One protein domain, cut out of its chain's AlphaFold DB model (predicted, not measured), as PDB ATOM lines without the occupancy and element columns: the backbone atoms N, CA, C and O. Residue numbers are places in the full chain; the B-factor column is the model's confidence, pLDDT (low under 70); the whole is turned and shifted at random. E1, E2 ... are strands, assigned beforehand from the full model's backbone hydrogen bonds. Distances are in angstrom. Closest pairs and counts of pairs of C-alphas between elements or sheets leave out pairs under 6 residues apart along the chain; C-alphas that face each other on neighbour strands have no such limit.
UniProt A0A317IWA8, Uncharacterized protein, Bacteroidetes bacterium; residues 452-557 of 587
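AT A GLANCE: This is residues 452 to 557 of the 587 residues of an uncharacterized protein of Bacteroidetes bacterium (UniProt A0A317IWA8). There is little regular structure: a strongly twisted sheet of five short strands among long loops, where residues 478 to 483 stick out. The printed part has 106 residues, 22 in named elements: all strand, E1 to E5 in chain order, also across the mixed sheet. It is only just compact, close to loose: radius of gyration of the C-alphas 15.5 A, spans 50 by 35 by 24 A.

IN THESE COORDINATES: Find C-alpha 527 at (2.784, -19.976, 45.903); from there E4, residues 527 to 533, runs 18.9 A. E1 is residues 467 to 469, E2 497 to 500, E3 503 to 507, E5 539 to 541, ending at (-2.520, -26.387, 50.831).

HOW THE PARTS SIT: E2 E3 E4 E5 form a meander, each the antiparallel neighbour of the one before; hairpin E3 and E4 has N 506 and O 528 within hydrogen-bond range, 2.8 A. Edge strand E1 is parallel to E2, N 468 and O 497 3.0 A apart.

THE WHOLE: The printed part has no cut; E1 to E2 and E3 to E4 are long links; pLDDT is under 70 in 31 residues, among them residues 472 to 490.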
ATOM      1  N   PHE A 452      -2.294 -36.478  40.473       91.62
ATOM      2  CA  PHE A 452      -1.943 -35.327  41.333       91.62
ATOM      3  C   PHE A 452      -3.120 -34.733  42.141       91.62
ATOM      4  O   PHE A 452      -3.094 -33.569  42.542       91.62
ATOM      5  N   GLY A 453      -4.180 -35.497  42.404       89.44
ATOM      6  CA  GLY A 453      -5.381 -35.022  43.095       89.44
ATOM      7  C   GLY A 453      -6.273 -34.093  42.271       89.44
ATOM      8  O   GLY A 453      -7.226 -33.529  42.813       89.44
ATOM      9  N   PHE A 454      -5.999 -33.928  40.975       84.25
ATOM     10  CA  PHE A 454      -6.872 -33.199  40.061       84.25
ATOM     11  C   PHE A 454      -8.115 -34.034  39.725       84.25
ATOM     12  O   PHE A 454      -8.023 -35.175  39.275       84.25
ATOM     13  N   THR A 455      -9.300 -33.445  39.895       68.00
ATOM     14  CA  THR A 455     -10.574 -34.021  39.435       68.00
ATOM     15  C   THR A 455     -10.929 -33.419  38.076       68.00
ATOM     16  O   THR A 455     -11.669 -32.442  38.021       68.00
ATOM     17  N   PHE A 456     -10.379 -33.970  36.992       68.19
ATOM     18  CA  PHE A 456     -10.598 -33.466  35.630       68.19
ATOM     19  C   PHE A 456     -12.032 -33.730  35.151       68.19
ATOM     20  O   PHE A 456     -12.385 -34.854  34.796       68.19
ATOM     21  N   LYS A 457     -12.860 -32.690  35.080       58.78
ATOM     22  CA  LYS A 457     -14.174 -32.750  34.433       58.78
ATOM     23  C   LYS A 457     -14.046 -32.500  32.932       58.78
ATOM     24  O   LYS A 457     -13.120 -31.852  32.445       58.78
ATOM     25  N   LYS A 458     -15.034 -32.980  32.174       50.06
ATOM     26  CA  LYS A 458     -15.154 -32.727  30.733       50.06
ATOM     27  C   LYS A 458     -15.325 -31.223  30.467       50.06
ATOM     28  O   LYS A 458     -16.429 -30.703  30.599       50.06
ATOM     29  N   GLY A 459     -14.245 -30.567  30.045       52.25
ATOM     30  CA  GLY A 459     -14.197 -29.128  29.757       52.25
ATOM     31  C   GLY A 459     -13.286 -28.317  30.685       52.25
ATOM     32  O   GLY A 459     -13.122 -27.124  30.444       52.25
ATOM     33  N   ASP A 460     -12.677 -28.935  31.703       54.69
ATOM     34  CA  ASP A 460     -11.731 -28.240  32.579       54.69
ATOM     35  C   ASP A 460     -10.476 -27.786  31.815       54.69
ATOM     36  O   ASP A 460      -9.972 -28.462  30.916       54.69
ATOM     37  N   THR A 461      -9.947 -26.624  32.203       49.00
ATOM     38  CA  THR A 461      -8.750 -26.008  31.607       49.00
ATOM     39  C   THR A 461      -7.438 -26.499  32.219       49.00
ATOM     40  O   THR A 461      -6.363 -26.144  31.728       49.00
ATOM     41  N   ILE A 462      -7.507 -27.313  33.280       53.06
ATOM     42  CA  ILE A 462      -6.337 -27.921  33.914       53.06
ATOM     43  C   ILE A 462      -5.773 -28.989  32.979       53.06
ATOM     44  O   ILE A 462      -6.485 -29.869  32.503       53.06
ATOM     45  N   HIS A 463      -4.476 -28.895  32.700       70.50
ATOM     46  CA  HIS A 463      -3.800 -29.682  31.674       70.50
ATOM     47  C   HIS A 463      -2.394 -30.063  32.162       70.50
ATOM     48  O   HIS A 463      -1.779 -29.246  32.843       70.50
ATOM     49  N   PRO A 464      -1.804 -31.196  31.730       72.19
ATOM     50  CA  PRO A 464      -0.378 -31.524  31.885       72.19
ATOM     51  C   PRO A 464       0.605 -30.356  31.697       72.19
ATOM     52  O   PRO A 464       1.648 -30.287  32.338       72.19
ATOM     53  N   ARG A 465       0.259 -29.395  30.835       76.31
ATOM     54  CA  ARG A 465       1.064 -28.205  30.544       76.31
ATOM     55  C   ARG A 465       1.228 -27.272  31.751       76.31
ATOM     56  O   ARG A 465       2.199 -26.530  31.789       76.31
ATOM     57  N   GLN A 466       0.323 -27.354  32.727       83.19
ATOM     58  CA  GLN A 466       0.362 -26.637  34.004       83.19
ATOM     59  C   GLN A 466       1.190 -27.360  35.083       83.19
ATOM     60  O   GLN A 466       1.255 -26.869  36.207       83.19
ATOM     61  N   ILE A 467       1.777 -28.527  34.772       89.00
ATOM     62  CA  ILE A 467       2.677 -29.260  35.670       89.00
ATOM     63  C   ILE A 467       4.110 -29.096  35.154       89.00
ATOM     64  O   ILE A 467       4.444 -29.586  34.068       89.00
ATOM     65  N   GLU A 468       4.939 -28.372  35.901       87.75
ATOM     66  CA  GLU A 468       6.289 -27.948  35.502       87.75
ATOM     67  C   GLU A 468       7.325 -28.233  36.598       87.75
ATOM     68  O   GLU A 468       6.984 -28.465  37.758       87.75
ATOM     69  N   ILE A 469       8.605 -28.213  36.224       88.25
ATOM     70  CA  ILE A 469       9.728 -28.172  37.169       88.25
ATOM     71  C   ILE A 469      10.151 -26.702  37.291       88.25
ATOM     72  O   ILE A 469      10.173 -25.973  36.296       88.25
ATOM     73  N   TYR A 470      10.448 -26.244  38.505       86.56
ATOM     74  CA  TYR A 470      10.952 -24.896  38.730       86.56
ATOM     75  C   TYR A 470      12.332 -24.733  38.090       86.56
ATOM     76  O   TYR A 470      13.223 -25.561  38.275       86.56
ATOM     77  N   THR A 471      12.534 -23.618  37.390       75.88
ATOM     78  CA  THR A 471      13.852 -23.239  36.889       75.88
ATOM     79  C   THR A 471      14.126 -21.755  37.114       75.88
ATOM     80  O   THR A 471      13.284 -20.905  36.819       75.88
ATOM     81  N   GLU A 472      15.311 -21.453  37.652       63.56
ATOM     82  CA  GLU A 472      15.798 -20.088  37.904       63.56
ATOM     83  C   GLU A 472      16.333 -19.421  36.615       63.56
ATOM     84  O   GLU A 472      16.241 -18.208  36.433       63.56
ATOM     85  N   LYS A 473      16.878 -20.233  35.697       59.59
ATOM     86  CA  LYS A 473      17.548 -19.816  34.458       59.59
ATOM     87  C   LYS A 473      16.574 -19.878  33.290       59.59
ATOM     88  O   LYS A 473      16.480 -20.891  32.610       59.59
ATOM     89  N   VAL A 474      15.822 -18.809  33.049       56.34
ATOM     90  CA  VAL A 474      14.836 -18.798  31.957       56.34
ATOM     91  C   VAL A 474      15.424 -18.188  30.694       56.34
ATOM     92  O   VAL A 474      15.927 -17.068  30.723       56.34
ATOM     93  N   GLY A 475      15.327 -18.902  29.571       48.50
ATOM     94  CA  GLY A 475      15.833 -18.442  28.274       48.50
ATOM     95  C   GLY A 475      17.358 -18.499  28.113       48.50
ATOM     96  O   GLY A 475      17.855 -18.308  27.004       48.50
ATOM     97  N   GLU A 476      18.109 -18.827  29.168       48.44
ATOM     98  CA  GLU A 476      19.505 -19.250  29.042       48.44
ATOM     99  C   GLU A 476      19.555 -20.653  28.422       48.44
ATOM    100  O   GLU A 476      19.509 -21.657  29.125       48.44
ATOM    101  N   LYS A 477      19.665 -20.739  27.091       53.03
ATOM    102  CA  LYS A 477      19.987 -22.008  26.414       53.03
ATOM    103  C   LYS A 477      21.289 -22.552  27.005       53.03
ATOM    104  O   LYS A 477      22.299 -21.847  26.981       53.03
ATOM    105  N   TRP A 478      21.280 -23.804  27.468       45.19
ATOM    106  CA  TRP A 478      22.359 -24.425  28.262       45.19
ATOM    107  C   TRP A 478      23.767 -24.327  27.632       45.19
ATOM    108  O   TRP A 478      24.775 -24.418  28.328       45.19
ATOM    109  N   SER A 479      23.841 -24.108  26.314       40.75
ATOM    110  CA  SER A 479      25.061 -24.042  25.508       40.75
ATOM    111  C   SER A 479      25.420 -22.661  24.918       40.75
ATOM    112  O   SER A 479      26.357 -22.594  24.119       40.75
ATOM    113  N   ARG A 480      24.722 -21.550  25.241       40.84
ATOM    114  CA  ARG A 480      25.016 -20.220  24.642       40.84
ATOM    115  C   ARG A 480      24.996 -19.035  25.615       40.84
ATOM    116  O   ARG A 480      24.061 -18.837  26.378       40.84
ATOM    117  N   SER A 481      26.012 -18.182  25.494       39.84
ATOM    118  CA  SER A 481      26.218 -16.980  26.309       39.84
ATOM    119  C   SER A 481      25.240 -15.838  25.995       39.84
ATOM    120  O   SER A 481      25.283 -15.264  24.905       39.84
ATOM    121  N   THR A 482      24.432 -15.459  26.990       41.66
ATOM    122  CA  THR A 482      24.062 -14.065  27.325       41.66
ATOM    123  C   THR A 482      23.981 -13.060  26.155       41.66
ATOM    124  O   THR A 482      24.861 -12.211  26.029       41.66
ATOM    125  N   SER A 483      22.951 -13.137  25.296       42.78
ATOM    126  CA  SER A 483      22.526 -12.021  24.401       42.78
ATOM    127  C   SER A 483      21.314 -12.294  23.480       42.78
ATOM    128  O   SER A 483      20.944 -11.406  22.714       42.78
ATOM    129  N   ASP A 484      20.657 -13.464  23.522       50.03
ATOM    130  CA  ASP A 484      19.505 -13.761  22.642       50.03
ATOM    131  C   ASP A 484      18.231 -13.007  23.093       50.03
ATOM    132  O   ASP A 484      17.361 -13.545  23.783       50.03
ATOM    133  N   SER A 485      18.137 -11.738  22.682       50.09
ATOM    134  CA  SER A 485      17.108 -10.744  23.037       50.09
ATOM    135  C   SER A 485      15.666 -11.123  22.680       50.09
ATOM    136  O   SER A 485      14.734 -10.414  23.053       50.09
ATOM    137  N   ASN A 486      15.463 -12.252  21.998       53.97
ATOM    138  CA  ASN A 486      14.145 -12.803  21.708       53.97
ATOM    139  C   ASN A 486      13.502 -13.497  22.922       53.97
ATOM    140  O   ASN A 486      12.319 -13.833  22.845       53.97
ATOM    141  N   HIS A 487      14.250 -13.746  24.002       56.28
ATOM    142  CA  HIS A 487      13.765 -14.517  25.149       56.28
ATOM    143  C   HIS A 487      13.037 -13.664  26.196       56.28
ATOM    144  O   HIS A 487      13.267 -12.461  26.330       56.28
ATOM    145  N   HIS A 488      12.136 -14.293  26.952       56.09
ATOM    146  CA  HIS A 488      11.378 -13.647  28.028       56.09
ATOM    147  C   HIS A 488      11.551 -14.391  29.362       56.09
ATOM    148  O   HIS A 488      11.590 -15.625  29.357       56.09
ATOM    149  N   PRO A 489      11.581 -13.684  30.512       56.47
ATOM    150  CA  PRO A 489      11.518 -14.318  31.827       56.47
ATOM    151  C   PRO A 489      10.269 -15.191  31.963       56.47
ATOM    152  O   PRO A 489       9.199 -14.832  31.459       56.47
ATOM    153  N   ALA A 490      10.381 -16.314  32.679       62.94
ATOM    154  CA  ALA A 490       9.253 -17.223  32.843       62.94
ATOM    155  C   ALA A 490       8.112 -16.496  33.538       62.94
ATOM    156  O   ALA A 490       8.322 -15.695  34.454       62.94
ATOM    157  N   LYS A 491       6.898 -16.839  33.124       74.69
ATOM    158  CA  LYS A 491       5.705 -16.591  33.911       74.69
ATOM    159  C   LYS A 491       5.099 -17.943  34.234       74.69
ATOM    160  O   LYS A 491       4.881 -18.735  33.322       74.69
ATOM    161  N   TYR A 492       4.864 -18.194  35.513       80.94
ATOM    162  CA  TYR A 492       4.003 -19.279  35.966       80.94
ATOM    163  C   TYR A 492       2.639 -18.641  36.256       80.94
ATOM    164  O   TYR A 492       2.570 -17.651  36.982       80.94
ATOM    165  N   TRP A 493       1.563 -19.131  35.639       84.00
ATOM    166  CA  TRP A 493       0.212 -18.565  35.804       84.00
ATOM    167  C   TRP A 493      -0.487 -19.154  37.036       84.00
ATOM    168  O   TRP A 493      -0.069 -20.223  37.472       84.00
ATOM    169  N   PRO A 494      -1.537 -18.519  37.594       87.56
ATOM    170  CA  PRO A 494      -2.273 -19.043  38.748       87.56
ATOM    171  C   PRO A 494      -2.809 -20.466  38.528       87.56
ATOM    172  O   PRO A 494      -3.253 -20.803  37.428       87.56
ATOM    173  N   GLY A 495      -2.820 -21.286  39.583       87.44
ATOM    174  CA  GLY A 495      -3.328 -22.664  39.522       87.44
ATOM    175  C   GLY A 495      -2.404 -23.660  38.810       87.44
ATOM    176  O   GLY A 495      -2.869 -24.700  38.351       87.44
ATOM    177  N   TRP A 496      -1.115 -23.344  38.699       88.62
ATOM    178  CA  TRP A 496      -0.083 -24.209  38.131       88.62
ATOM    179  C   TRP A 496       0.698 -24.933  39.222       88.62
ATOM    180  O   TRP A 496       1.062 -24.336  40.237       88.62
ATOM    181  N   LEU A 497       0.977 -26.213  38.979       92.12
ATOM    182  CA  LEU A 497       1.646 -27.119  39.899       92.12
ATOM    183  C   LEU A 497       3.129 -27.241  39.519       92.12
ATOM    184  O   LEU A 497       3.483 -27.847  38.511       92.12
ATOM    185  N   VAL A 498       4.002 -26.667  40.336       91.50
ATOM    186  CA  VAL A 498       5.448 -26.608  40.100       91.50
ATOM    187  C   VAL A 498       6.163 -27.501  41.112       91.50
ATOM    188  O   VAL A 498       5.911 -27.376  42.313       91.50
ATOM    189  N   SER A 499       7.060 -28.384  40.660       92.19
ATOM    190  CA  SER A 499       7.995 -29.065  41.568       92.19
ATOM    191  C   SER A 499       9.294 -28.287  41.710       92.19
ATOM    192  O   SER A 499       9.863 -27.831  40.724       92.19
ATOM    193  N   ASP A 500       9.793 -28.201  42.937       90.25
ATOM    194  CA  ASP A 500      11.171 -27.824  43.246       90.25
ATOM    195  C   ASP A 500      11.737 -28.879  44.195       90.25
ATOM    196  O   ASP A 500      11.152 -29.136  45.246       90.25
ATOM    197  N   SER A 501      12.884 -29.471  43.855       83.88
ATOM    198  CA  SER A 501      13.679 -30.280  44.788       83.88
ATOM    199  C   SER A 501      12.884 -31.381  45.522       83.88
ATOM    200  O   SER A 501      13.121 -31.658  46.700       83.88
ATOM    201  N   SER A 502      11.951 -32.041  44.822       83.38
ATOM    202  CA  SER A 502      10.980 -33.045  45.332       83.38
ATOM    203  C   SER A 502       9.789 -32.507  46.145       83.38
ATOM    204  O   SER A 502       8.903 -33.277  46.498       83.38
ATOM    205  N   LYS A 503       9.721 -31.201  46.411       92.88
ATOM    206  CA  LYS A 503       8.542 -30.519  46.971       92.88
ATOM    207  C   LYS A 503       7.600 -30.090  45.845       92.88
ATOM    208  O   LYS A 503       7.986 -30.053  44.674       92.88
ATOM    209  N   TRP A 504       6.385 -29.696  46.217       94.94
ATOM    210  CA  TRP A 504       5.353 -29.246  45.288       94.94
ATOM    211  C   TRP A 504       4.704 -27.936  45.723       94.94
ATOM    212  O   TRP A 504       4.441 -27.706  46.906       94.94
ATOM    213  N   PHE A 505       4.429 -27.082  44.740       95.06
ATOM    214  CA  PHE A 505       3.938 -25.726  44.933       95.06
ATOM    215  C   PHE A 505       2.831 -25.396  43.929       95.06
ATOM    216  O   PHE A 505       2.921 -25.756  42.763       95.06
ATOM    217  N   MET A 506       1.788 -24.700  44.380       93.56
ATOM    218  CA  MET A 506       0.673 -24.240  43.551       93.56
ATOM    219  C   MET A 506       0.691 -22.716  43.483       93.56
ATOM    220  O   MET A 506       0.605 -22.056  44.520       93.56
ATOM    221  N   THR A 507       0.796 -22.142  42.291       91.62
ATOM    222  CA  THR A 507       0.844 -20.682  42.099       91.62
ATOM    223  C   THR A 507      -0.449 -19.982  42.542       91.62
ATOM    224  O   THR A 507      -1.565 -20.417  42.238       91.62
ATOM    225  N   LYS A 508      -0.287 -18.866  43.259       90.25
ATOM    226  CA  LYS A 508      -1.354 -17.963  43.729       90.25
ATOM    227  C   LYS A 508      -1.688 -16.893  42.687       90.25
ATOM    228  O   LYS A 508      -2.862 -16.632  42.452       90.25
ATOM    229  N   ASP A 509      -0.660 -16.319  42.066       83.75
ATOM    230  CA  ASP A 509      -0.751 -15.241  41.073       83.75
ATOM    231  C   ASP A 509       0.171 -15.540  39.865       83.75
ATOM    232  O   ASP A 509       0.802 -16.597  39.802       83.75
ATOM    233  N   THR A 510       0.256 -14.630  38.893       79.44
ATOM    234  CA  THR A 510       1.186 -14.694  37.760       79.44
ATOM    235  C   THR A 510       2.602 -14.344  38.221       79.44
ATOM    236  O   THR A 510       2.996 -13.179  38.249       79.44
ATOM    237  N   VAL A 511       3.385 -15.360  38.568       69.06
ATOM    238  CA  VAL A 511       4.736 -15.203  39.118       69.06
ATOM    239  C   VAL A 511       5.741 -14.970  37.993       69.06
ATOM    240  O   VAL A 511       5.875 -15.821  37.111       69.06
ATOM    241  N   SER A 512       6.485 -13.861  38.018       65.50
ATOM    242  CA  SER A 512       7.720 -13.735  37.234       65.50
ATOM    243  C   SER A 512       8.807 -14.620  37.856       65.50
ATOM    244  O   SER A 512       9.027 -14.585  39.065       65.50
ATOM    245  N   GLY A 513       9.487 -15.425  37.036       60.19
ATOM    246  CA  GLY A 513      10.306 -16.573  37.466       60.19
ATOM    247  C   GLY A 513      11.555 -16.300  38.317       60.19
ATOM    248  O   GLY A 513      12.361 -17.202  38.482       60.19
ATOM    249  N   LEU A 514      11.722 -15.090  38.855       64.50
ATOM    250  CA  LEU A 514      12.790 -14.721  39.792       64.50
ATOM    251  C   LEU A 514      12.478 -15.107  41.252       64.50
ATOM    252  O   LEU A 514      13.329 -14.943  42.125       64.50
ATOM    253  N   ILE A 515      11.254 -15.564  41.539       80.25
ATOM    254  CA  ILE A 515      10.803 -15.906  42.894       80.25
ATOM    255  C   ILE A 515      10.796 -17.428  43.048       80.25
ATOM    256  O   ILE A 515       9.874 -18.113  42.595       80.25
ATOM    257  N   HIS A 516      11.841 -17.934  43.701       86.25
ATOM    258  CA  HIS A 516      12.064 -19.350  43.964       86.25
ATOM    259  C   HIS A 516      11.096 -19.838  45.052       86.25
ATOM    260  O   HIS A 516      11.140 -19.323  46.179       86.25
ATOM    261  N   PRO A 517      10.232 -20.829  44.767       87.94
ATOM    262  CA  PRO A 517       9.334 -21.376  45.773       87.94
ATOM    263  C   PRO A 517      10.145 -21.991  46.922       87.94
ATOM    264  O   PRO A 517      11.187 -22.600  46.698       87.94
ATOM    265  N   GLY A 518       9.705 -21.786  48.163       87.69
ATOM    266  CA  GLY A 518      10.358 -22.326  49.359       87.69
ATOM    267  C   GLY A 518      11.753 -21.776  49.696       87.69
ATOM    268  O   GLY A 518      12.358 -22.305  50.628       87.69
ATOM    269  N   VAL A 519      12.273 -20.773  48.968       88.25
ATOM    270  CA  VAL A 519      13.642 -20.236  49.154       88.25
ATOM    271  C   VAL A 519      13.700 -18.703  49.104       88.25
ATOM    272  O   VAL A 519      14.350 -18.099  49.954       88.25
ATOM    273  N   SER A 520      13.041 -18.042  48.145       87.00
ATOM    274  CA  SER A 520      13.051 -16.572  48.064       87.00
ATOM    275  C   SER A 520      12.194 -15.941  49.165       87.00
ATOM    276  O   SER A 520      11.058 -16.357  49.368       87.00
ATOM    277  N   ASN A 521      12.682 -14.885  49.826       90.25
ATOM    278  CA  ASN A 521      11.895 -14.139  50.819       90.25
ATOM    279  C   ASN A 521      10.534 -13.703  50.245       90.25
ATOM    280  O   ASN A 521      10.482 -12.993  49.239       90.25
ATOM    281  N   GLY A 522       9.436 -14.103  50.892       88.50
ATOM    282  CA  GLY A 522       8.082 -13.775  50.448       88.50
ATOM    283  C   GLY A 522       7.564 -14.620  49.279       88.50
ATOM    284  O   GLY A 522       6.582 -14.214  48.648       88.50
ATOM    285  N   TRP A 523       8.169 -15.781  48.985       91.38
ATOM    286  CA  TRP A 523       7.627 -16.770  48.039       91.38
ATOM    287  C   TRP A 523       6.186 -17.179  48.397       91.38
ATOM    288  O   TRP A 523       5.392 -17.494  47.512       91.38
ATOM    289  N   GLU A 524       5.821 -17.104  49.679       93.31
ATOM    290  CA  GLU A 524       4.488 -17.376  50.216       93.31
ATOM    291  C   GLU A 524       3.408 -16.459  49.624       93.31
ATOM    292  O   GLU A 524       2.237 -16.830  49.607       93.31
ATOM    293  N   ASN A 525       3.760 -15.278  49.106       91.25
ATOM    294  CA  ASN A 525       2.799 -14.417  48.407       91.25
ATOM    295  C   ASN A 525       2.406 -14.996  47.035       91.25
ATOM    296  O   ASN A 525       1.300 -14.771  46.553       91.25
ATOM    297  N   TYR A 526       3.297 -15.789  46.432       90.88
ATOM    298  CA  TYR A 526       3.225 -16.238  45.042       90.88
ATOM    299  C   TYR A 526       2.881 -17.722  44.890       90.88
ATOM    300  O   TYR A 526       2.328 -18.106  43.860       90.88
ATOM    301  N   TYR A 527       3.126 -18.551  45.910       93.31
ATOM    302  CA  TYR A 527       2.784 -19.976  45.903       93.31
ATOM    303  C   TYR A 527       2.144 -20.442  47.223       93.31
ATOM    304  O   TYR A 527       2.366 -19.864  48.286       93.31
ATOM    305  N   LYS A 528       1.354 -21.518  47.152       95.31
ATOM    306  CA  LYS A 528       0.986 -22.412  48.267       95.31
ATOM    307  C   LYS A 528       1.902 -23.631  48.222       95.31
ATOM    308  O   LYS A 528       2.139 -24.132  47.123       95.31
ATOM    309  N   ARG A 529       2.365 -24.165  49.351       96.31
ATOM    310  CA  ARG A 529       2.973 -25.507  49.379       96.31
ATOM    311  C   ARG A 529       1.864 -26.555  49.319       96.31
ATOM    312  O   ARG A 529       0.842 -26.427  49.998       96.31
ATOM    313  N   VAL A 530       2.060 -27.565  48.479       96.88
ATOM    314  CA  VAL A 530       1.085 -28.625  48.209       96.88
ATOM    315  C   VAL A 530       1.483 -29.890  48.952       96.88
ATOM    316  O   VAL A 530       2.644 -30.290  48.952       96.88
ATOM    317  N   TYR A 531       0.481 -30.508  49.558       97.50
ATOM    318  CA  TYR A 531       0.505 -31.847  50.123       97.50
ATOM    319  C   TYR A 531      -0.747 -32.583  49.632       97.50
ATOM    320  O   TYR A 531      -1.647 -31.964  49.058       97.50
ATOM    321  N   TRP A 532      -0.858 -33.881  49.894       96.94
ATOM    322  CA  TRP A 532      -2.046 -34.661  49.533       96.94
ATOM    323  C   TRP A 532      -2.577 -35.472  50.707       96.94
ATOM    324  O   TRP A 532      -1.812 -36.153  51.380       96.94
ATOM    325  N   ASP A 533      -3.888 -35.431  50.944       96.31
ATOM    326  CA  ASP A 533      -4.528 -36.280  51.954       96.31
ATOM    327  C   ASP A 533      -4.424 -37.763  51.559       96.31
ATOM    328  O   ASP A 533      -4.815 -38.151  50.456       96.31
ATOM    329  N   LEU A 534      -3.907 -38.597  52.465       94.25
ATOM    330  CA  LEU A 534      -3.607 -40.009  52.196       94.25
ATOM    331  C   LEU A 534      -4.854 -40.881  51.970       94.25
ATOM    332  O   LEU A 534      -4.731 -41.983  51.439       94.25
ATOM    333  N   ASN A 535      -6.040 -40.407  52.360       92.81
ATOM    334  CA  ASN A 535      -7.291 -41.169  52.310       92.81
ATOM    335  C   ASN A 535      -8.083 -40.914  51.019       92.81
ATOM    336  O   ASN A 535      -8.732 -41.810  50.486       92.81
ATOM    337  N   THR A 536      -8.046 -39.676  50.525       93.00
ATOM    338  CA  THR A 536      -8.823 -39.188  49.375       93.00
ATOM    339  C   THR A 536      -7.955 -38.827  48.173       93.00
ATOM    340  O   THR A 536      -8.481 -38.630  47.078       93.00
ATOM    341  N   GLY A 537      -6.639 -38.696  48.363       92.94
ATOM    342  CA  GLY A 537      -5.706 -38.237  47.342       92.94
ATOM    343  C   GLY A 537      -5.993 -36.818  46.844       92.94
ATOM    344  O   GLY A 537      -5.662 -36.502  45.707       92.94
ATOM    345  N   LYS A 538      -6.645 -35.963  47.641       93.88
ATOM    346  CA  LYS A 538      -6.918 -34.561  47.281       93.88
ATOM    347  C   LYS A 538      -5.774 -33.655  47.716       93.88
ATOM    348  O   LYS A 538      -5.181 -33.880  48.768       93.88
ATOM    349  N   MET A 539      -5.506 -32.611  46.930       94.88
ATOM    350  CA  MET A 539      -4.557 -31.560  47.310       94.88
ATOM    351  C   MET A 539      -5.006 -30.840  48.587       94.88
ATOM    352  O   MET A 539      -6.165 -30.443  48.722       94.88
ATOM    353  N   VAL A 540      -4.052 -30.627  49.485       96.44
ATOM    354  CA  VAL A 540      -4.155 -29.844  50.714       96.44
ATOM    355  C   VAL A 540      -3.061 -28.781  50.667       96.44
ATOM    356  O   VAL A 540      -1.909 -29.079  50.349       96.44
ATOM    357  N   PHE A 541      -3.417 -27.533  50.959       96.38
ATOM    358  CA  PHE A 541      -2.520 -26.387  50.831       96.38
ATOM    359  C   PHE A 541      -2.176 -25.797  52.194       96.38
ATOM    360  O   PHE A 541      -3.073 -25.645  53.020       96.38
ATOM    361  N   ASP A 542      -0.904 -25.444  52.392       92.88
ATOM    362  CA  ASP A 542      -0.389 -24.743  53.582       92.88
ATOM    363  C   ASP A 542      -0.952 -25.269  54.945       92.88
ATOM    364  O   ASP A 542      -1.416 -24.479  55.771       92.88
ATOM    365  N   PRO A 543      -0.972 -26.599  55.202       96.19
ATOM    366  CA  PRO A 543      -1.646 -27.203  56.353       96.19
ATOM    367  C   PRO A 543      -0.929 -26.973  57.690       96.19
ATOM    368  O   PRO A 543       0.293 -27.059  57.793       96.19
ATOM    369  N   VAL A 544      -1.719 -26.824  58.759       95.00
ATOM    370  CA  VAL A 544      -1.240 -26.677  60.151       95.00
ATOM    371  C   VAL A 544      -0.672 -27.991  60.728       95.00
ATOM    372  O   VAL A 544       0.045 -27.980  61.725       95.00
ATOM    373  N   SER A 545      -0.962 -29.143  60.113       95.50
ATOM    374  CA  SER A 545      -0.392 -30.440  60.498       95.50
ATOM    375  C   SER A 545      -0.203 -31.347  59.287       95.50
ATOM    376  O   SER A 545      -1.062 -31.400  58.413       95.50
ATOM    377  N   LEU A 546       0.897 -32.107  59.272       96.00
ATOM    378  CA  LEU A 546       1.202 -33.094  58.226       96.00
ATOM    379  C   LEU A 546       0.656 -34.500  58.542       96.00
ATOM    380  O   LEU A 546       0.854 -35.438  57.773       96.00
ATOM    381  N   LYS A 547      -0.031 -34.682  59.680       97.00
ATOM    382  CA  LYS A 547      -0.574 -35.988  60.078       97.00
ATOM    383  C   LYS A 547      -1.667 -36.431  59.101       97.00
ATOM    384  O   LYS A 547      -2.735 -35.832  59.054       97.00
ATOM    385  N   GLY A 548      -1.417 -37.531  58.389       95.94
ATOM    386  CA  GLY A 548      -2.334 -38.060  57.373       95.94
ATOM    387  C   GLY A 548      -2.129 -37.468  55.976       95.94
ATOM    388  O   GLY A 548      -2.920 -37.767  55.085       95.94
ATOM    389  N   LEU A 549      -1.080 -36.665  55.770       96.56
ATOM    390  CA  LEU A 549      -0.733 -36.085  54.475       96.56
ATOM    391  C   LEU A 549       0.532 -36.727  53.882       96.56
ATOM    392  O   LEU A 549       1.379 -37.258  54.598       96.56
ATOM    393  N   SER A 550       0.651 -36.637  52.561       94.75
ATOM    394  CA  SER A 550       1.821 -36.987  51.758       94.75
ATOM    395  C   SER A 550       2.467 -35.727  51.183       94.75
ATOM    396  O   SER A 550       1.754 -34.813  50.762       94.75
ATOM    397  N   GLU A 551       3.799 -35.690  51.118       93.69
ATOM    398  CA  GLU A 551       4.535 -34.699  50.312       93.69
ATOM    399  C   GLU A 551       4.617 -35.111  48.834       93.69
ATOM    400  O   GLU A 551       4.729 -34.256  47.960       93.69
ATOM    401  N   ASP A 552       4.517 -36.414  48.557       92.94
ATOM    402  CA  ASP A 552       4.451 -36.966  47.207       92.94
ATOM    403  C   ASP A 552       3.001 -37.049  46.697       92.94
ATOM    404  O   ASP A 552       2.081 -37.345  47.474       92.94
ATOM    405  N   PRO A 553       2.773 -36.844  45.391       93.81
ATOM    406  CA  PRO A 553       1.451 -36.855  44.799       93.81
ATOM    407  C   PRO A 553       0.871 -38.274  44.670       93.81
ATOM    408  O   PRO A 553       1.599 -39.245  44.446       93.81
ATOM    409  N   PRO A 554      -0.464 -38.407  44.710       93.88
ATOM    410  CA  PRO A 554      -1.150 -39.596  44.241       93.88
ATOM    411  C   PRO A 554      -0.963 -39.722  42.724       93.88
ATOM    412  O   PRO A 554      -1.265 -38.802  41.957       93.88
ATOM    413  N   LEU A 555      -0.473 -40.884  42.304       93.06
ATOM    414  CA  LEU A 555      -0.272 -41.268  40.912       93.06
ATOM    415  C   LEU A 555      -0.992 -42.597  40.670       93.06
ATOM    416  O   LEU A 555      -0.353 -43.635  40.533       93.06
ATOM    417  N   ASP A 556      -2.322 -42.569  40.621       93.38
ATOM    418  CA  ASP A 556      -3.146 -43.670  40.117       93.38
ATOM    419  C   ASP A 556      -3.549 -43.426  38.669       93.38
ATOM    420  O   ASP A 556      -4.610 -42.887  38.352       93.38
ATOM    421  N   LEU A 557      -2.630 -43.827  37.794       93.12
ATOM    422  CA  LEU A 557      -2.717 -43.650  36.349       93.12
ATOM    423  C   LEU A 557      -3.368 -44.849  35.650       93.12
ATOM    424  O   LEU A 557      -3.212 -45.035  34.441       93.12
TER     425      LEU A 557